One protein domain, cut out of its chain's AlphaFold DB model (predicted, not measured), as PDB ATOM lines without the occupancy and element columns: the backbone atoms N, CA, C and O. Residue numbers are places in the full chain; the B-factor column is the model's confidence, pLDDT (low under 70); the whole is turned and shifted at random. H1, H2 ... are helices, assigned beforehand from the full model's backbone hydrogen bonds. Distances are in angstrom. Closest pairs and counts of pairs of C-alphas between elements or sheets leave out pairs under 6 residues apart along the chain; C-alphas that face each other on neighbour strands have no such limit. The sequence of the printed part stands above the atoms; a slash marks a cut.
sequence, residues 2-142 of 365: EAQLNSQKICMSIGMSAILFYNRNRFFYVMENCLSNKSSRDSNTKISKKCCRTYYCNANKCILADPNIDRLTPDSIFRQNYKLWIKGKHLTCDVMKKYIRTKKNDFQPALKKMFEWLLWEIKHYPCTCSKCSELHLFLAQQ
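AT A GLANCE: This is residues 2 to 142 of the 365 residues of an uncharacterized protein of Verrucomicrobiales bacterium (UniProt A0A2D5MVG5). One long helix, H8, runs through the core; H3 and H4 cross it on one side, while H5 and H6 lie on the other. H2 packs on the last part of H4, H7 lies near one end of H8 and H9 near the other, and H1 is at the rim. The printed part has 141 residues with nine named helices, H1 to H9 in chain order, and no named strand: all helix. It is compact, with a radius of gyration of the C-alphas of 14.7 A and spans of 41 by 34 by 30 A.

HOW THE PARTS SIT: Start at H8, residues 104 to 124; its residues 106 to 114 alone touch H4, residues 49 to 64, about perpendicular at 84 degrees, with closest C-alphas Tyr 55 and Ala 110 at 4.3 A. H4 is the hub, touching four helices. Look at C-alphas 28 and 52, 5.8 A apart, where H3, residues 24 to 33, touches residues 49 to 56 of H4 alone. H2, residues 16 to 22, touches H4 at Ser 17 and Ile 63, closest C-alphas 6.4 A apart. H7, residues 91 to 99, only just touches H4, with 3 pairs of C-alphas within 8 A, and H6, residues 82 to 85, only just touches H8, also with 3. H5, residues 74 to 80, only just touches H9, residues 130 to 140, with 3 pairs. H1, residues 2 to 5, is near H3. Each O i to N i+4 pair is within hydrogen-bond range in H2, H3, H4, H5 and H9, against 4 of 5 in H7 and 14 of 17 in H8; H1 and H6 are too short for one.

IN THESE COORDINATES: Find C-alpha 104 at (60.252, 44.487, 89.477); H8 runs 31.4 A to C-alpha 124 at (88.302, 43.296, 75.493). H4 spans 22.4 A.

THE WHOLE: The C-alphas of Ala 3 and Lys 98 are farthest apart, 43.2 A. The printed part has no cut; its one long link is H3 to H4. Mean pLDDT of the printed part is 73.0, with 53 residues under 70, among them 79 to 106.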
ATOM      1  N   GLU A   2      82.391  46.241  62.601       41.34
ATOM      2  CA  GLU A   2      83.324  45.844  63.683       41.34
ATOM      3  C   GLU A   2      84.607  46.691  63.738       41.34
ATOM      4  O   GLU A   2      84.991  47.132  64.814       41.34
ATOM      5  N   ALA A   3      85.212  47.022  62.591       43.25
ATOM      6  CA  ALA A   3      86.415  47.863  62.541       43.25
ATOM      7  C   ALA A   3      86.206  49.297  63.088       43.25
ATOM      8  O   ALA A   3      87.088  49.833  63.750       43.25
ATOM      9  N   GLN A   4      85.028  49.901  62.868       48.28
ATOM     10  CA  GLN A   4      84.662  51.214  63.433       48.28
ATOM     11  C   GLN A   4      84.246  51.125  64.904       48.28
ATOM     12  O   GLN A   4      84.438  52.078  65.651       48.28
ATOM     13  N   LEU A   5      83.681  49.994  65.336       48.12
ATOM     14  CA  LEU A   5      83.391  49.772  66.748       48.12
ATOM     15  C   LEU A   5      84.702  49.605  67.525       48.12
ATOM     16  O   LEU A   5      84.861  50.264  68.542       48.12
ATOM     17  N   ASN A   6      85.675  48.841  67.015       49.12
ATOM     18  CA  ASN A   6      86.960  48.561  67.672       49.12
ATOM     19  C   ASN A   6      87.775  49.804  68.083       49.12
ATOM     20  O   ASN A   6      88.576  49.706  69.012       49.12
ATOM     21  N   SER A   7      87.575  50.965  67.449       52.81
ATOM     22  CA  SER A   7      88.312  52.197  67.774       52.81
ATOM     23  C   SER A   7      87.734  52.992  68.953       52.81
ATOM     24  O   SER A   7      88.444  53.805  69.546       52.81
ATOM     25  N   GLN A   8      86.478  52.756  69.351       64.62
ATOM     26  CA  GLN A   8      85.858  53.473  70.469       64.62
ATOM     27  C   GLN A   8      86.154  52.778  71.801       64.62
ATOM     28  O   GLN A   8      85.570  51.749  72.131       64.62
ATOM     29  N   LYS A   9      87.062  53.352  72.594       76.81
ATOM     30  CA  LYS A   9      87.297  52.916  73.978       76.81
ATOM     31  C   LYS A   9      86.259  53.550  74.902       76.81
ATOM     32  O   LYS A   9      86.085  54.767  74.898       76.81
ATOM     33  N   ILE A  10      85.606  52.739  75.732       85.38
ATOM     34  CA  ILE A  10      84.674  53.235  76.750       85.38
ATOM     35  C   ILE A  10      85.460  53.546  78.022       85.38
ATOM     36  O   ILE A  10      86.040  52.658  78.644       85.38
ATOM     37  N   CYS A  11      85.470  54.816  78.424       85.56
ATOM     38  CA  CYS A  11      86.079  55.225  79.682       85.56
ATOM     39  C   CYS A  11      85.083  55.056  80.838       85.56
ATOM     40  O   CYS A  11      84.016  55.665  80.847       85.56
ATOM     41  N   MET A  12      85.452  54.259  81.842       84.12
ATOM     42  CA  MET A  12      84.618  53.904  82.999       84.12
ATOM     43  C   MET A  12      84.438  55.042  84.016       84.12
ATOM     44  O   MET A  12      83.703  54.884  84.990       84.12
ATOM     45  N   SER A  13      85.091  56.188  83.799       78.62
ATOM     46  CA  SER A  13      84.901  57.412  84.583       78.62
ATOM     47  C   SER A  13      83.912  58.396  83.952       78.62
ATOM     48  O   SER A  13      83.614  59.418  84.566       78.62
ATOM     49  N   ILE A  14      83.404  58.115  82.749       84.19
ATOM     50  CA  ILE A  14      82.364  58.931  82.115       84.19
ATOM     51  C   ILE A  14      81.006  58.592  82.744       84.19
ATOM     52  O   ILE A  14      80.774  57.472  83.205       84.19
ATOM     53  N   GLY A  15      80.099  59.572  82.772       84.56
ATOM     54  CA  GLY A  15      78.734  59.389  83.257       84.56
ATOM     55  C   GLY A  15      78.010  58.232  82.558       84.56
ATOM     56  O   GLY A  15      78.071  58.076  81.337       84.56
ATOM     57  N   MET A  16      77.290  57.425  83.338       85.12
ATOM     58  CA  MET A  16      76.567  56.239  82.871       85.12
ATOM     59  C   MET A  16      75.554  56.559  81.769       85.12
ATOM     60  O   MET A  16      75.413  55.776  80.832       85.12
ATOM     61  N   SER A  17      74.866  57.700  81.864       85.06
ATOM     62  CA  SER A  17      73.897  58.157  80.860       85.06
ATOM     63  C   SER A  17      74.569  58.407  79.507       85.06
ATOM     64  O   SER A  17      74.114  57.886  78.489       85.06
ATOM     65  N   ALA A  18      75.697  59.120  79.505       84.81
ATOM     66  CA  ALA A  18      76.491  59.394  78.312       84.81
ATOM     67  C   ALA A  18      77.065  58.103  77.711       84.81
ATOM     68  O   ALA A  18      76.927  57.869  76.511       84.81
ATOM     69  N   ILE A  19      77.635  57.218  78.539       87.69
ATOM     70  CA  ILE A  19      78.157  55.923  78.079       87.69
ATOM     71  C   ILE A  19      77.067  55.118  77.373       87.69
ATOM     72  O   ILE A  19      77.293  54.637  76.261       87.69
ATOM     73  N   LEU A  20      75.886  54.988  77.984       87.19
ATOM     74  CA  LEU A  20      74.785  54.215  77.410       87.19
ATOM     75  C   LEU A  20      74.236  54.867  76.131       87.19
ATOM     76  O   LEU A  20      73.857  54.166  75.192       87.19
ATOM     77  N   PHE A  21      74.172  56.198  76.079       86.69
ATOM     78  CA  PHE A  21      73.676  56.932  74.916       86.69
ATOM     79  C   PHE A  21      74.613  56.781  73.710       86.69
ATOM     80  O   PHE A  21      74.193  56.272  72.668       86.69
ATOM     81  N   TYR A  22      75.891  57.134  73.868       84.69
ATOM     82  CA  TYR A  22      76.861  57.137  72.770       84.69
ATOM     83  C   TYR A  22      77.245  55.729  72.297       84.69
ATOM     84  O   TYR A  22      77.559  55.544  71.126       84.69
ATOM     85  N   ASN A  23      77.154  54.718  73.168       86.19
ATOM     86  CA  ASN A  23      77.541  53.340  72.839       86.19
ATOM     87  C   ASN A  23      76.341  52.411  72.605       86.19
ATOM     88  O   ASN A  23      76.469  51.193  72.717       86.19
ATOM     89  N   ARG A  24      75.165  52.949  72.259       88.94
ATOM     90  CA  ARG A  24      73.933  52.160  72.073       88.94
ATOM     91  C   ARG A  24      74.086  51.005  71.075       88.94
ATOM     92  O   ARG A  24      73.651  49.889  71.356       88.94
ATOM     93  N   ASN A  25      74.691  51.258  69.916       86.56
ATOM     94  CA  ASN A  25      74.861  50.230  68.881       86.56
ATOM     95  C   ASN A  25      75.831  49.134  69.337       86.56
ATOM     96  O   ASN A  25      75.581  47.950  69.115       86.56
ATOM     97  N   ARG A  26      76.892  49.532  70.043       85.88
ATOM     98  CA  ARG A  26      77.878  48.622  70.625       85.88
ATOM     99  C   ARG A  26      77.268  47.761  71.727       85.88
ATOM    100  O   ARG A  26      77.426  46.547  71.704       85.88
ATOM    101  N   PHE A  27      76.473  48.365  72.610       89.44
ATOM    102  CA  PHE A  27      75.682  47.647  73.605       89.44
ATOM    103  C   PHE A  27      74.817  46.561  72.952       89.44
ATOM    104  O   PHE A  27      74.849  45.413  73.384       89.44
ATOM    105  N   PHE A  28      74.071  46.888  71.889       89.81
ATOM    106  CA  PHE A  28      73.241  45.902  71.191       89.81
ATOM    107  C   PHE A  28      74.054  44.782  70.548       89.81
ATOM    108  O   PHE A  28      73.686  43.620  70.708       89.81
ATOM    109  N   TYR A  29      75.159  45.118  69.882       88.81
ATOM    110  CA  TYR A  29      76.041  44.133  69.264       88.81
ATOM    111  C   TYR A  29      76.605  43.149  70.301       88.81
ATOM    112  O   TYR A  29      76.469  41.940  70.122       88.81
ATOM    113  N   VAL A  30      77.166  43.649  71.409       89.19
ATOM    114  CA  VAL A  30      77.756  42.803  72.462       89.19
ATOM    115  C   VAL A  30      76.682  41.955  73.143       89.19
ATOM    116  O   VAL A  30      76.889  40.775  73.416       89.19
ATOM    117  N   MET A  31      75.501  42.523  73.379       88.69
ATOM    118  CA  MET A  31      74.371  41.795  73.953       88.69
ATOM    119  C   MET A  31      73.883  40.646  73.061       88.69
ATOM    120  O   MET A  31      73.616  39.565  73.574       88.69
ATOM    121  N   GLU A  32      73.760  40.868  71.753       87.94
ATOM    122  CA  GLU A  32      73.251  39.873  70.799       87.94
ATOM    123  C   GLU A  32      74.283  38.773  70.496       87.94
ATOM    124  O   GLU A  32      73.914  37.604  70.368       87.94
ATOM    125  N   ASN A  33      75.569  39.134  70.417       84.50
ATOM    126  CA  ASN A  33      76.612  38.254  69.882       84.50
ATOM    127  C   ASN A  33      77.586  37.708  70.933       84.50
ATOM    128  O   ASN A  33      78.144  36.634  70.729       84.50
ATOM    129  N   CYS A  34      77.790  38.410  72.050       85.88
ATOM    130  CA  CYS A  34      78.848  38.076  73.011       85.88
ATOM    131  C   CYS A  34      78.322  37.642  74.387       85.88
ATOM    132  O   CYS A  34      79.074  37.064  75.171       85.88
ATOM    133  N   LEU A  35      77.055  37.922  74.716       84.12
ATOM    134  CA  LEU A  35      76.472  37.633  76.029       84.12
ATOM    135  C   LEU A  35      75.365  36.572  75.944       84.12
ATOM    136  O   LEU A  35      74.491  36.623  75.087       84.12
ATOM    137  N   SER A  36      75.350  35.627  76.890       76.19
ATOM    138  CA  SER A  36      74.367  34.533  76.927       76.19
ATOM    139  C   SER A  36      73.053  34.931  77.597       76.19
ATOM    140  O   SER A  36      73.046  35.637  78.610       76.19
ATOM    141  N   ASN A  37      71.907  34.468  77.092       69.06
ATOM    142  CA  ASN A  37      70.612  34.771  77.696       69.06
ATOM    143  C   ASN A  37      70.365  33.950  78.979       69.06
ATOM    144  O   ASN A  37      69.810  32.864  78.949       69.06
ATOM    145  N   LYS A  38      70.757  34.474  80.146       57.91
ATOM    146  CA  LYS A  38      70.599  33.768  81.436       57.91
ATOM    147  C   LYS A  38      69.169  33.784  82.010       57.91
ATOM    148  O   LYS A  38      68.984  33.321  83.133       57.91
ATOM    149  N   SER A  39      68.186  34.385  81.330       50.75
ATOM    150  CA  SER A  39      66.800  34.509  81.824       50.75
ATOM    151  C   SER A  39      65.796  33.558  81.162       50.75
ATOM    152  O   SER A  39      64.633  33.564  81.557       50.75
ATOM    153  N   SER A  40      66.207  32.756  80.178       43.81
ATOM    154  CA  SER A  40      65.399  31.683  79.586       43.81
ATOM    155  C   SER A  40      65.809  30.333  80.168       43.81
ATOM    156  O   SER A  40      66.975  30.128  80.496       43.81
ATOM    157  N   ARG A  41      64.850  29.405  80.289       43.03
ATOM    158  CA  ARG A  41      65.101  27.991  80.634       43.03
ATOM    159  C   ARG A  41      66.127  27.325  79.702       43.03
ATOM    160  O   ARG A  41      66.756  26.362  80.116       43.03
ATOM    161  N   ASP A  42      66.348  27.898  78.519       44.75
ATOM    162  CA  ASP A  42      67.336  27.449  77.544       44.75
ATOM    163  C   ASP A  42      68.619  28.282  77.631       44.75
ATOM    164  O   ASP A  42      68.635  29.472  77.294       44.75
ATOM    165  N   SER A  43      69.704  27.638  78.059       48.34
ATOM    166  CA  SER A  43      71.051  28.198  78.235       48.34
ATOM    167  C   SER A  43      71.765  28.574  76.925       48.34
ATOM    168  O   SER A  43      72.783  29.264  76.981       48.34
ATOM    169  N   ASN A  44      71.222  28.178  75.766       52.06
ATOM    170  CA  ASN A  44      71.864  28.285  74.447       52.06
ATOM    171  C   ASN A  44      71.218  29.291  73.476       52.06
ATOM    172  O   ASN A  44      71.627  29.375  72.319       52.06
ATOM    173  N   THR A  45      70.227  30.081  73.898       63.62
ATOM    174  CA  THR A  45      69.602  31.065  72.997       63.62
ATOM    175  C   THR A  45      70.364  32.394  72.990       63.62
ATOM    176  O   THR A  45      70.566  33.029  74.031       63.62
ATOM    177  N   LYS A  46      70.782  32.838  71.794       71.25
ATOM    178  CA  LYS A  46      71.258  34.213  71.562       71.25
ATOM    179  C   LYS A  46      70.185  35.209  72.021       71.25
ATOM    180  O   LYS A  46      68.986  34.953  71.890       71.25
ATOM    181  N   ILE A  47      70.597  36.350  72.572       78.75
ATOM    182  CA  ILE A  47      69.650  37.382  73.011       78.75
ATOM    183  C   ILE A  47      69.034  38.030  71.768       78.75
ATOM    184  O   ILE A  47      69.738  38.619  70.958       78.75
ATOM    185  N   SER A  48      67.709  37.950  71.620       79.62
ATOM    186  CA  SER A  48      67.028  38.569  70.477       79.62
ATOM    187  C   SER A  48      67.140  40.100  70.501       79.62
ATOM    188  O   SER A  48      67.149  40.723  71.567       79.62
ATOM    189  N   LYS A  49      67.109  40.739  69.324       79.06
ATOM    190  CA  LYS A  49      67.119  42.212  69.193       79.06
ATOM    191  C   LYS A  49      66.030  42.905  70.019       79.06
ATOM    192  O   LYS A  49      66.271  43.960  70.610       79.06
ATOM    193  N   LYS A  50      64.838  42.302  70.106       79.94
ATOM    194  CA  LYS A  50      63.731  42.810  70.937       79.94
ATOM    195  C   LYS A  50      64.118  42.816  72.419       79.94
ATOM    196  O   LYS A  50      63.893  43.816  73.096       79.94
ATOM    197  N   CYS A  51      64.754  41.750  72.906       82.00
ATOM    198  CA  CYS A  51      65.263  41.675  74.276       82.00
ATOM    199  C   CYS A  51      66.391  42.686  74.527       82.00
ATOM    200  O   CYS A  51      66.366  43.365  75.554       82.00
ATOM    201  N   CYS A  52      67.326  42.861  73.585       85.00
ATOM    202  CA  CYS A  52      68.388  43.871  73.678       85.00
ATOM    203  C   CYS A  52      67.816  45.284  73.873       85.00
ATOM    204  O   CYS A  52      68.248  46.010  74.771       85.00
ATOM    205  N   ARG A  53      66.792  45.657  73.088       85.88
ATOM    206  CA  ARG A  53      66.112  46.955  73.215       85.88
ATOM    207  C   ARG A  53      65.432  47.117  74.572       85.88
ATOM    208  O   ARG A  53      65.561  48.172  75.189       85.88
ATOM    209  N   THR A  54      64.755  46.080  75.062       85.06
ATOM    210  CA  THR A  54      64.119  46.100  76.387       85.06
ATOM    211  C   THR A  54      65.146  46.291  77.503       85.06
ATOM    212  O   THR A  54      64.950  47.143  78.370       85.06
ATOM    213  N   TYR A  55      66.264  45.557  77.465       87.06
ATOM    214  CA  TYR A  55      67.338  45.710  78.448       87.06
ATOM    215  C   TYR A  55      67.925  47.118  78.435       87.06
ATOM    216  O   TYR A  55      68.053  47.729  79.492       87.06
ATOM    217  N   TYR A  56      68.193  47.668  77.252       88.94
ATOM    218  CA  TYR A  56      68.682  49.035  77.110       88.94
ATOM    219  C   TYR A  56      67.710  50.066  77.692       88.94
ATOM    220  O   TYR A  56      68.088  50.867  78.542       88.94
ATOM    221  N   CYS A  57      66.438  50.029  77.282       86.81
ATOM    222  CA  CYS A  57      65.441  50.999  77.731       86.81
ATOM    223  C   CYS A  57      65.224  50.943  79.248       86.81
ATOM    224  O   CYS A  57      65.093  51.986  79.886       86.81
ATOM    225  N   ASN A  58      65.203  49.746  79.835       83.62
ATOM    226  CA  ASN A  58      65.009  49.581  81.273       83.62
ATOM    227  C   ASN A  58      66.245  50.000  82.077       83.62
ATOM    228  O   ASN A  58      66.091  50.646  83.112       83.62
ATOM    229  N   ALA A  59      67.454  49.693  81.597       85.62
ATOM    230  CA  ALA A  59      68.689  50.174  82.209       85.62
ATOM    231  C   ALA A  59      68.774  51.708  82.156       85.62
ATOM    232  O   ALA A  59      69.023  52.340  83.181       85.62
ATOM    233  N   ASN A  60      68.463  52.307  81.001       87.06
ATOM    234  CA  ASN A  60      68.466  53.759  80.829       87.06
ATOM    235  C   ASN A  60      67.462  54.447  81.761       87.06
ATOM    236  O   ASN A  60      67.813  55.398  82.447       87.06
ATOM    237  N   LYS A  61      66.233  53.923  81.868       82.44
ATOM    238  CA  LYS A  61      65.236  54.427  82.827       82.44
ATOM    239  C   LYS A  61      65.771  54.422  84.262       82.44
ATOM    240  O   LYS A  61      65.580  55.399  84.975       82.44
ATOM    241  N   CYS A  62      66.437  53.346  84.687       77.00
ATOM    242  CA  CYS A  62      67.030  53.264  86.024       77.00
ATOM    243  C   CYS A  62      68.165  54.268  86.249       77.00
ATOM    244  O   CYS A  62      68.252  54.804  87.347       77.00
ATOM    245  N   ILE A  63      69.010  54.511  85.244       80.50
ATOM    246  CA  ILE A  63      70.091  55.505  85.315       80.50
ATOM    247  C   ILE A  63      69.518  56.921  85.393       80.50
ATOM    248  O   ILE A  63      69.914  57.688  86.261       80.50
ATOM    249  N   LEU A  64      68.569  57.251  84.512       79.62
ATOM    250  CA  LEU A  64      67.974  58.588  84.426       79.62
ATOM    251  C   LEU A  64      67.201  58.989  85.687       79.62
ATOM    252  O   LEU A  64      67.019  60.169  85.952       79.62
ATOM    253  N   ALA A  65      66.730  58.010  86.454       71.88
ATOM    254  CA  ALA A  65      66.026  58.252  87.703       71.88
ATOM    255  C   ALA A  65      66.956  58.396  88.917       71.88
ATOM    256  O   ALA A  65      66.462  58.615  90.024       71.88
ATOM    257  N   ASP A  66      68.270  58.203  88.750       68.38
ATOM    258  CA  ASP A  66      69.215  58.272  89.858       68.38
ATOM    259  C   ASP A  66      69.398  59.716  90.343       68.38
ATOM    260  O   ASP A  66      69.694  60.590  89.530       68.38
ATOM    261  N   PRO A  67      69.261  59.991  91.655       62.41
ATOM    262  CA  PRO A  67      69.404  61.345  92.188       62.41
ATOM    263  C   PRO A  67      70.822  61.912  92.026       62.41
ATOM    264  O   PRO A  67      70.997  63.118  92.140       62.41
ATOM    265  N   ASN A  68      71.828  61.069  91.760       64.69
ATOM    266  CA  ASN A  68      73.206  61.483  91.508       64.69
ATOM    267  C   ASN A  68      73.644  61.177  90.069       64.69
ATOM    268  O   ASN A  68      74.810  60.842  89.846       64.69
ATOM    269  N   ILE A  69      72.731  61.262  89.096       71.19
ATOM    270  CA  ILE A  69      72.992  60.934  87.686       71.19
ATOM    271  C   ILE A  69      74.294  61.549  87.142       71.19
ATOM    272  O   ILE A  69      75.067  60.848  86.489       71.19
ATOM    273  N   ASP A  70      74.590  62.804  87.485       68.50
ATOM    274  CA  ASP A  70      75.765  63.541  86.991       68.50
ATOM    275  C   ASP A  70      77.096  62.999  87.529       68.50
ATOM    276  O   ASP A  70      78.152  63.186  86.928       68.50
ATOM    277  N   ARG A  71      77.056  62.300  88.669       68.44
ATOM    278  CA  ARG A  71      78.223  61.685  89.325       68.44
ATOM    279  C   ARG A  71      78.239  60.163  89.182       68.44
ATOM    280  O   ARG A  71      79.149  59.496  89.682       68.44
ATOM    281  N   LEU A  72      77.229  59.594  88.530       72.44
ATOM    282  CA  LEU A  72      77.071  58.160  88.386       72.44
ATOM    283  C   LEU A  72      77.953  57.659  87.240       72.44
ATOM    284  O   LEU A  72      77.638  57.862  86.071       72.44
ATOM    285  N   THR A  73      79.035  56.962  87.568       80.50
ATOM    286  CA  THR A  73      79.986  56.394  86.604       80.50
ATOM    287  C   THR A  73      80.070  54.879  86.800       80.50
ATOM    288  O   THR A  73      79.753  54.380  87.887       80.50
ATOM    289  N   PRO A  74      80.491  54.101  85.786       82.19
ATOM    290  CA  PRO A  74      80.757  52.679  85.977       82.19
ATOM    291  C   PRO A  74      81.697  52.400  87.157       82.19
ATOM    292  O   PRO A  74      81.409  51.521  87.967       82.19
ATOM    293  N   ASP A  75      82.781  53.173  87.286       73.06
ATOM    294  CA  ASP A  75      83.761  53.044  88.370       73.06
ATOM    295  C   ASP A  75      83.128  53.226  89.759       73.06
ATOM    296  O   ASP A  75      83.291  52.364  90.632       73.06
ATOM    297  N   SER A  76      82.323  54.280  89.953       68.12
ATOM    298  CA  SER A  76      81.669  54.517  91.245       68.12
ATOM    299  C   SER A  76      80.684  53.401  91.596       68.12
ATOM    300  O   SER A  76      80.626  52.959  92.749       68.12
ATOM    301  N   ILE A  77      79.980  52.846  90.604       70.38
ATOM    302  CA  ILE A  77      79.076  51.719  90.831       70.38
ATOM    303  C   ILE A  77      79.843  50.439  91.184       70.38
ATOM    304  O   ILE A  77      79.478  49.774  92.162       70.38
ATOM    305  N   PHE A  78      80.881  50.082  90.417       70.19
ATOM    306  CA  PHE A  78      81.662  48.862  90.648       70.19
ATOM    307  C   PHE A  78      82.304  48.847  92.038       70.19
ATOM    308  O   PHE A  78      82.263  47.813  92.709       70.19
ATOM    309  N   ARG A  79      82.818  49.991  92.504       61.66
ATOM    310  CA  ARG A  79      83.499  50.099  93.803       61.66
ATOM    311  C   ARG A  79      82.557  50.189  95.000       61.66
ATOM    312  O   ARG A  79      82.893  49.673  96.062       61.66
ATOM    313  N   GLN A  80      81.402  50.844  94.868       54.88
ATOM    314  CA  GLN A  80      80.587  51.186  96.040       54.88
ATOM    315  C   GLN A  80      79.368  50.281  96.220       54.88
ATOM    316  O   GLN A  80      79.067  49.883  97.341       54.88
ATOM    317  N   ASN A  81      78.641  49.946  95.143       57.84
ATOM    318  CA  ASN A  81      77.278  49.403  95.275       57.84
ATOM    319  C   ASN A  81      76.866  48.369  94.210       57.84
ATOM    320  O   ASN A  81      75.686  48.012  94.113       57.84
ATOM    321  N   TYR A  82      77.817  47.822  93.451       66.56
ATOM    322  CA  TYR A  82      77.603  46.857  92.366       66.56
ATOM    323  C   TYR A  82      76.588  45.747  92.688       66.56
ATOM    324  O   TYR A  82      75.593  45.541  91.984       66.56
ATOM    325  N   LYS A  83      76.787  45.049  93.816       65.12
ATOM    326  CA  LYS A  83      75.928  43.926  94.231       65.12
ATOM    327  C   LYS A  83      74.494  44.354  94.555       65.12
ATOM    328  O   LYS A  83      73.602  43.503  94.503       65.12
ATOM    329  N   LEU A  84      74.262  45.607  94.948       62.91
ATOM    330  CA  LEU A  84      72.928  46.146  95.231       62.91
ATOM    331  C   LEU A  84      72.225  46.563  93.939       62.91
ATOM    332  O   LEU A  84      71.054  46.217  93.754       62.91
ATOM    333  N   TRP A  85      72.959  47.198  93.023       69.06
ATOM    334  CA  TRP A  85      72.486  47.583  91.694       69.06
ATOM    335  C   TRP A  85      72.007  46.378  90.876       69.06
ATOM    336  O   TRP A  85      70.851  46.344  90.460       69.06
ATOM    337  N   ILE A  86      72.814  45.315  90.761       69.25
ATOM    338  CA  ILE A  86      72.425  44.088  90.031       69.25
ATOM    339  C   ILE A  86      71.193  43.399  90.616       69.25
ATOM    340  O   ILE A  86      70.500  42.664  89.919       69.25
ATOM    341  N   LYS A  87      70.904  43.596  91.905       66.75
ATOM    342  CA  LYS A  87      69.724  43.020  92.571       66.75
ATOM    343  C   LYS A  87      68.511  43.948  92.508       66.75
ATOM    344  O   LYS A  87      67.479  43.614  93.090       66.75
ATOM    345  N   GLY A  88      68.646  45.113  91.870       62.44
ATOM    346  CA  GLY A  88      67.645  46.170  91.868       62.44
ATOM    347  C   GLY A  88      67.286  46.634  93.279       62.44
ATOM    348  O   GLY A  88      66.133  46.973  93.514       62.44
ATOM    349  N   LYS A  89      68.218  46.560  94.240       59.47
ATOM    350  CA  LYS A  89      68.034  46.970  95.650       59.47
ATOM    351  C   LYS A  89      68.663  48.332  95.952       59.47
ATOM    352  O   LYS A  89      68.817  48.692  97.111       59.47
ATOM    353  N   HIS A  90      69.084  49.043  94.911       60.22
ATOM    354  CA  HIS A  90      69.534  50.421  95.027       60.22
ATOM    355  C   HIS A  90      68.339  51.343  95.320       60.22
ATOM    356  O   HIS A  90      67.250  51.090  94.797       60.22
ATOM    357  N   LEU A  91      68.548  52.401  96.113       53.28
ATOM    358  CA  LEU A  91      67.514  53.367  96.524       53.28
ATOM    359  C   LEU A  91      66.683  53.853  95.325       53.28
ATOM    360  O   LEU A  91      65.457  53.776  95.350       53.28
ATOM    361  N   THR A  92      67.350  54.200  94.228       57.00
ATOM    362  CA  THR A  92      66.755  54.602  92.945       57.00
ATOM    363  C   THR A  92      65.805  53.551  92.363       57.00
ATOM    364  O   THR A  92      64.690  53.858  91.946       57.00
ATOM    365  N   CYS A  93      66.205  52.277  92.378       57.19
ATOM    366  CA  CYS A  93      65.377  51.177  91.881       57.19
ATOM    367  C   CYS A  93      64.150  50.940  92.769       57.19
ATOM    368  O   CYS A  93      63.106  50.533  92.268       57.19
ATOM    369  N   ASP A  94      64.260  51.165  94.078       56.25
ATOM    370  CA  ASP A  94      63.143  51.027  95.016       56.25
ATOM    371  C   ASP A  94      62.149  52.196  94.922       56.25
ATOM    372  O   ASP A  94      60.946  51.978  95.069       56.25
ATOM    373  N   VAL A  95      62.627  53.402  94.608       53.81
ATOM    374  CA  VAL A  95      61.801  54.582  94.306       53.81
ATOM    375  C   VAL A  95      61.073  54.397  92.971       53.81
ATOM    376  O   VAL A  95      59.849  54.489  92.920       53.81
ATOM    377  N   MET A  96      61.786  54.008  91.913       55.03
ATOM    378  CA  MET A  96      61.223  53.733  90.585       55.03
ATOM    379  C   MET A  96      60.123  52.669  90.598       55.03
ATOM    380  O   MET A  96      59.138  52.793  89.880       55.03
ATOM    381  N   LYS A  97      60.237  51.649  91.458       55.97
ATOM    382  CA  LYS A  97      59.181  50.638  91.655       55.97
ATOM    383  C   LYS A  97      57.872  51.210  92.196       55.97
ATOM    384  O   LYS A  97      56.835  50.583  92.003       55.97
ATOM    385  N   LYS A  98      57.915  52.332  92.920       53.81
ATOM    386  CA  LYS A  98      56.710  52.986  93.451       53.81
ATOM    387  C   LYS A  98      56.005  53.824  92.386       53.81
ATOM    388  O   LYS A  98      54.783  53.900  92.414       53.81
ATOM    389  N   TYR A  99      56.762  54.409  91.456       50.81
ATOM    390  CA  TYR A  99      56.239  55.363  90.472       50.81
ATOM    391  C   TYR A  99      56.013  54.765  89.078       50.81
ATOM    392  O   TYR A  99      55.130  55.217  88.356       50.81
ATOM    393  N   ILE A 100      56.751  53.719  88.695       53.44
ATOM    394  CA  ILE A 100      56.615  53.073  87.387       53.44
ATOM    395  C   ILE A 100      56.016  51.675  87.566       53.44
ATOM    396  O   ILE A 100      56.634  50.795  88.162       53.44
ATOM    397  N   ARG A 101      54.834  51.440  86.972       50.12
ATOM    398  CA  ARG A 101      54.123  50.137  86.922       50.12
ATOM    399  C   ARG A 101      54.877  49.021  86.166       50.12
ATOM    400  O   ARG A 101      54.305  47.976  85.873       50.12
ATOM    401  N   THR A 102      56.148  49.205  85.824       52.81
ATOM    402  CA  THR A 102      57.005  48.127  85.310       52.81
ATOM    403  C   THR A 102      57.280  47.125  86.422       52.81
ATOM    404  O   THR A 102      57.753  47.485  87.503       52.81
ATOM    405  N   LYS A 103      56.979  45.850  86.164       55.12
ATOM    406  CA  LYS A 103      57.184  44.774  87.134       55.12
ATOM    407  C   LYS A 103      58.662  44.755  87.538       55.12
ATOM    408  O   LYS A 103      59.557  44.796  86.699       55.12
ATOM    409  N   LYS A 104      58.921  44.631  88.844       52.69
ATOM    410  CA  LYS A 104      60.252  44.487  89.477       52.69
ATOM    411  C   LYS A 104      61.192  43.506  88.748       52.69
ATOM    412  O   LYS A 104      62.410  43.628  88.863       52.69
ATOM    413  N   ASN A 105      60.614  42.559  88.015       60.19
ATOM    414  CA  ASN A 105      61.302  41.515  87.273       60.19
ATOM    415  C   ASN A 105      62.017  42.009  86.008       60.19
ATOM    416  O   ASN A 105      62.886  41.288  85.542       60.19
ATOM    417  N   ASP A 106      61.736  43.213  85.495       68.38
ATOM    418  CA  ASP A 106      62.304  43.660  84.211       68.38
ATOM    419  C   ASP A 106      63.564  44.533  84.373       68.38
ATOM    420  O   ASP A 106      64.434  44.551  83.499       68.38
ATOM    421  N   PHE A 107      63.711  45.223  85.511       75.25
ATOM    422  CA  PHE A 107      64.870  46.085  85.788       75.25
ATOM    423  C   PHE A 107      66.096  45.310  86.258       75.25
ATOM    424  O   PHE A 107      67.219  45.613  85.862       75.25
ATOM    425  N   GLN A 108      65.899  44.299  87.104       75.88
ATOM    426  CA  GLN A 108      67.007  43.523  87.651       75.88
ATOM    427  C   GLN A 108      67.808  42.804  86.543       75.88
ATOM    428  O   GLN A 108      69.038  42.915  86.540       75.88
ATOM    429  N   PRO A 109      67.167  42.124  85.570       78.75
ATOM    430  CA  PRO A 109      67.871  41.545  84.431       78.75
ATOM    431  C   PRO A 109      68.541  42.609  83.559       78.75
ATOM    432  O   PRO A 109      69.689  42.420  83.172       78.75
ATOM    433  N   ALA A 110      67.877  43.744  83.310       84.94
ATOM    434  CA  ALA A 110      68.426  44.839  82.511       84.94
ATOM    435  C   ALA A 110      69.716  45.418  83.106       84.94
ATOM    436  O   ALA A 110      70.722  45.524  82.408       84.94
ATOM    437  N   LEU A 111      69.724  45.715  84.409       84.62
ATOM    438  CA  LEU A 111      70.915  46.198  85.104       84.62
ATOM    439  C   LEU A 111      72.023  45.147  85.092       84.62
ATOM    440  O   LEU A 111      73.158  45.465  84.757       84.62
ATOM    441  N   LYS A 112      71.703  43.879  85.380       85.31
ATOM    442  CA  LYS A 112      72.684  42.789  85.301       85.31
ATOM    443  C   LYS A 112      73.334  42.711  83.918       85.31
ATOM    444  O   LYS A 112      74.548  42.583  83.832       85.31
ATOM    445  N   LYS A 113      72.535  42.817  82.856       87.12
ATOM    446  CA  LYS A 113      73.009  42.790  81.471       87.12
ATOM    447  C   LYS A 113      73.875  43.984  81.104       87.12
ATOM    448  O   LYS A 113      74.914  43.801  80.481       87.12
ATOM    449  N   MET A 114      73.514  45.168  81.576       89.56
ATOM    450  CA  MET A 114      74.353  46.355  81.459       89.56
ATOM    451  C   MET A 114      75.725  46.173  82.115       89.56
ATOM    452  O   MET A 114      76.733  46.513  81.505       89.56
ATOM    453  N   PHE A 115      75.796  45.589  83.312       88.56
ATOM    454  CA  PHE A 115      77.092  45.330  83.943       88.56
ATOM    455  C   PHE A 115      77.879  44.198  83.279       88.56
ATOM    456  O   PHE A 115      79.098  44.293  83.198       88.56
ATOM    457  N   GLU A 116      77.213  43.145  82.794       88.81
ATOM    458  CA  GLU A 116      77.873  42.102  81.994       88.81
ATOM    459  C   GLU A 116      78.496  42.700  80.720       88.81
ATOM    460  O   GLU A 116      79.617  42.337  80.372       88.81
ATOM    461  N   TRP A 117      77.824  43.663  80.080       91.69
ATOM    462  CA  TRP A 117      78.384  44.433  78.969       91.69
ATOM    463  C   TRP A 117      79.602  45.264  79.392       91.69
ATOM    464  O   TRP A 117      80.657  45.117  78.791       91.69
ATOM    465  N   LEU A 118      79.512  46.065  80.457       90.31
ATOM    466  CA  LEU A 118      80.651  46.872  80.927       90.31
ATOM    467  C   LEU A 118      81.868  46.014  81.306       90.31
ATOM    468  O   LEU A 118      82.997  46.376  80.992       90.31
ATOM    469  N   LEU A 119      81.653  44.857  81.940       87.69
ATOM    470  CA  LEU A 119      82.726  43.901  82.233       87.69
ATOM    471  C   LEU A 119      83.360  43.346  80.954       87.69
ATOM    472  O   LEU A 119      84.578  43.183  80.891       87.69
ATOM    473  N   TRP A 120      82.547  43.061  79.937       90.38
ATOM    474  CA  TRP A 120      83.044  42.631  78.636       90.38
ATOM    475  C   TRP A 120      83.890  43.726  77.973       90.38
ATOM    476  O   TRP A 120      84.972  43.423  77.473       90.38
ATOM    477  N   GLU A 121      83.452  44.985  78.038       88.69
ATOM    478  CA  GLU A 121      84.173  46.148  77.502       88.69
ATOM    479  C   GLU A 121      85.523  46.354  78.191       88.69
ATOM    480  O   GLU A 121      86.541  46.479  77.518       88.69
ATOM    481  N   ILE A 122      85.556  46.299  79.528       85.31
ATOM    482  CA  ILE A 122      86.794  46.384  80.320       85.31
ATOM    483  C   ILE A 122      87.788  45.288  79.912       85.31
ATOM    484  O   ILE A 122      88.985  45.549  79.825       85.31
ATOM    485  N   LYS A 123      87.296  44.071  79.654       85.62
ATOM    486  CA  LYS A 123      88.130  42.913  79.317       85.62
ATOM    487  C   LYS A 123      88.703  42.974  77.897       85.62
ATOM    488  O   LYS A 123      89.853  42.599  77.704       85.62
ATOM    489  N   HIS A 124      87.906  43.381  76.908       86.88
ATOM    490  CA  HIS A 124      88.302  43.296  75.493       86.88
ATOM    491  C   HIS A 124      88.837  44.622  74.940       86.88
ATOM    492  O   HIS A 124      89.642  44.613  74.015       86.88
ATOM    493  N   TYR A 125      88.423  45.756  75.512       85.44
ATOM    494  CA  TYR A 125      88.805  47.096  75.058       85.44
ATOM    495  C   TYR A 125      89.131  48.008  76.248       85.44
ATOM    496  O   TYR A 125      88.459  49.024  76.462       85.44
ATOM    497  N   PRO A 126      90.163  47.670  77.043       82.69
ATOM    498  CA  PRO A 126      90.512  48.437  78.228       82.69
ATOM    499  C   PRO A 126      90.866  49.884  77.866       82.69
ATOM    500  O   PRO A 126      91.697  50.173  76.995       82.69
ATOM    501  N   CYS A 127      90.229  50.822  78.563       83.81
ATOM    502  CA  CYS A 127      90.629  52.221  78.538       83.81
ATOM    503  C   CYS A 127      91.932  52.388  79.330       83.81
ATOM    504  O   CYS A 127      92.051  51.882  80.442       83.81
ATOM    505  N   THR A 128      92.895  53.116  78.767       82.56
ATOM    506  CA  THR A 128      94.248  53.279  79.325       82.56
ATOM    507  C   THR A 128      94.362  54.403  80.355       82.56
ATOM    508  O   THR A 128      95.457  54.675  80.838       82.56
ATOM    509  N   CYS A 129      93.268  55.097  80.693       82.81
ATOM    510  CA  CYS A 129      93.326  56.147  81.709       82.81
ATOM    511  C   CYS A 129      93.573  55.543  83.103       82.81
ATOM    512  O   CYS A 129      93.114  54.431  83.382       82.81
ATOM    513  N   SER A 130      94.251  56.281  83.994       74.00
ATOM    514  CA  SER A 130      94.651  55.751  85.315       74.00
ATOM    515  C   SER A 130      93.461  55.176  86.094       74.00
ATOM    516  O   SER A 130      93.529  54.040  86.554       74.00
ATOM    517  N   LYS A 131      92.318  55.878  86.114       71.00
ATOM    518  CA  LYS A 131      91.097  55.426  86.805       71.00
ATOM    519  C   LYS A 131      90.566  54.083  86.282       71.00
ATOM    520  O   LYS A 131      90.139  53.240  87.068       71.00
ATOM    521  N   CYS A 132      90.592  53.863  84.967       77.12
ATOM    522  CA  CYS A 132      90.148  52.600  84.366       77.12
ATOM    523  C   CYS A 132      91.143  51.466  84.620       77.12
ATOM    524  O   CYS A 132      90.719  50.346  84.902       77.12
ATOM    525  N   SER A 133      92.444  51.756  84.570       76.19
ATOM    526  CA  SER A 133      93.497  50.796  84.911       76.19
ATOM    527  C   SER A 133      93.392  50.352  86.372       76.19
ATOM    528  O   SER A 133      93.418  49.158  86.663       76.19
ATOM    529  N   GLU A 134      93.169  51.289  87.295       72.62
ATOM    530  CA  GLU A 134      92.932  51.000  88.713       72.62
ATOM    531  C   GLU A 134      91.661  50.175  88.935       72.62
ATOM    532  O   GLU A 134      91.640  49.291  89.791       72.62
ATOM    533  N   LEU A 135      90.589  50.451  88.185       72.25
ATOM    534  CA  LEU A 135      89.361  49.660  88.247       72.25
ATOM    535  C   LEU A 135      89.590  48.237  87.721       72.25
ATOM    536  O   LEU A 135      89.116  47.279  88.326       72.25
ATOM    537  N   HIS A 136      90.326  48.083  86.620       75.19
ATOM    538  CA  HIS A 136      90.675  46.777  86.068       75.19
ATOM    539  C   HIS A 136      91.488  45.952  87.077       75.19
ATOM    540  O   HIS A 136      91.156  44.795  87.330       75.19
ATOM    541  N   LEU A 137      92.491  46.563  87.718       70.88
ATOM    542  CA  LEU A 137      93.255  45.940  88.803       70.88
ATOM    543  C   LEU A 137      92.353  45.557  89.986       70.88
ATOM    544  O   LEU A 137      92.419  44.424  90.458       70.88
ATOM    545  N   PHE A 138      91.459  46.454  90.411       70.25
ATOM    546  CA  PHE A 138      90.485  46.188  91.475       70.25
ATOM    547  C   PHE A 138      89.583  44.982  91.159       70.25
ATOM    548  O   PHE A 138      89.335  44.150  92.029       70.25
ATOM    549  N   LEU A 139      89.101  44.860  89.919       71.31
ATOM    550  CA  LEU A 139      88.246  43.748  89.492       71.31
ATOM    551  C   LEU A 139      89.027  42.432  89.329       71.31
ATOM    552  O   LEU A 139      88.474  41.364  89.598       71.31
ATOM    553  N   ALA A 140      90.291  42.496  88.901       69.00
ATOM    554  CA  ALA A 140      91.151  41.332  88.687       69.00
ATOM    555  C   ALA A 140      91.651  40.702  89.994       69.00
ATOM    556  O   ALA A 140      91.841  39.490  90.055       69.00
ATOM    557  N   GLN A 141      91.825  41.498  91.053       63.91
ATOM    558  CA  GLN A 141      92.433  41.041  92.305       63.91
ATOM    559  C   GLN A 141      91.599  40.017  93.100       63.91
ATOM    560  O   GLN A 141      92.127  39.489  94.072       63.91
ATOM    561  N   GLN A 142      90.365  39.677  92.680       47.41
ATOM    562  CA  GLN A 142      89.406  38.686  93.236       47.41
ATOM    563  C   GLN A 142      89.099  38.730  94.743       47.41
ATOM    564  O   GLN A 142      88.034  38.282  95.173       47.41
TER     565      GLN A 142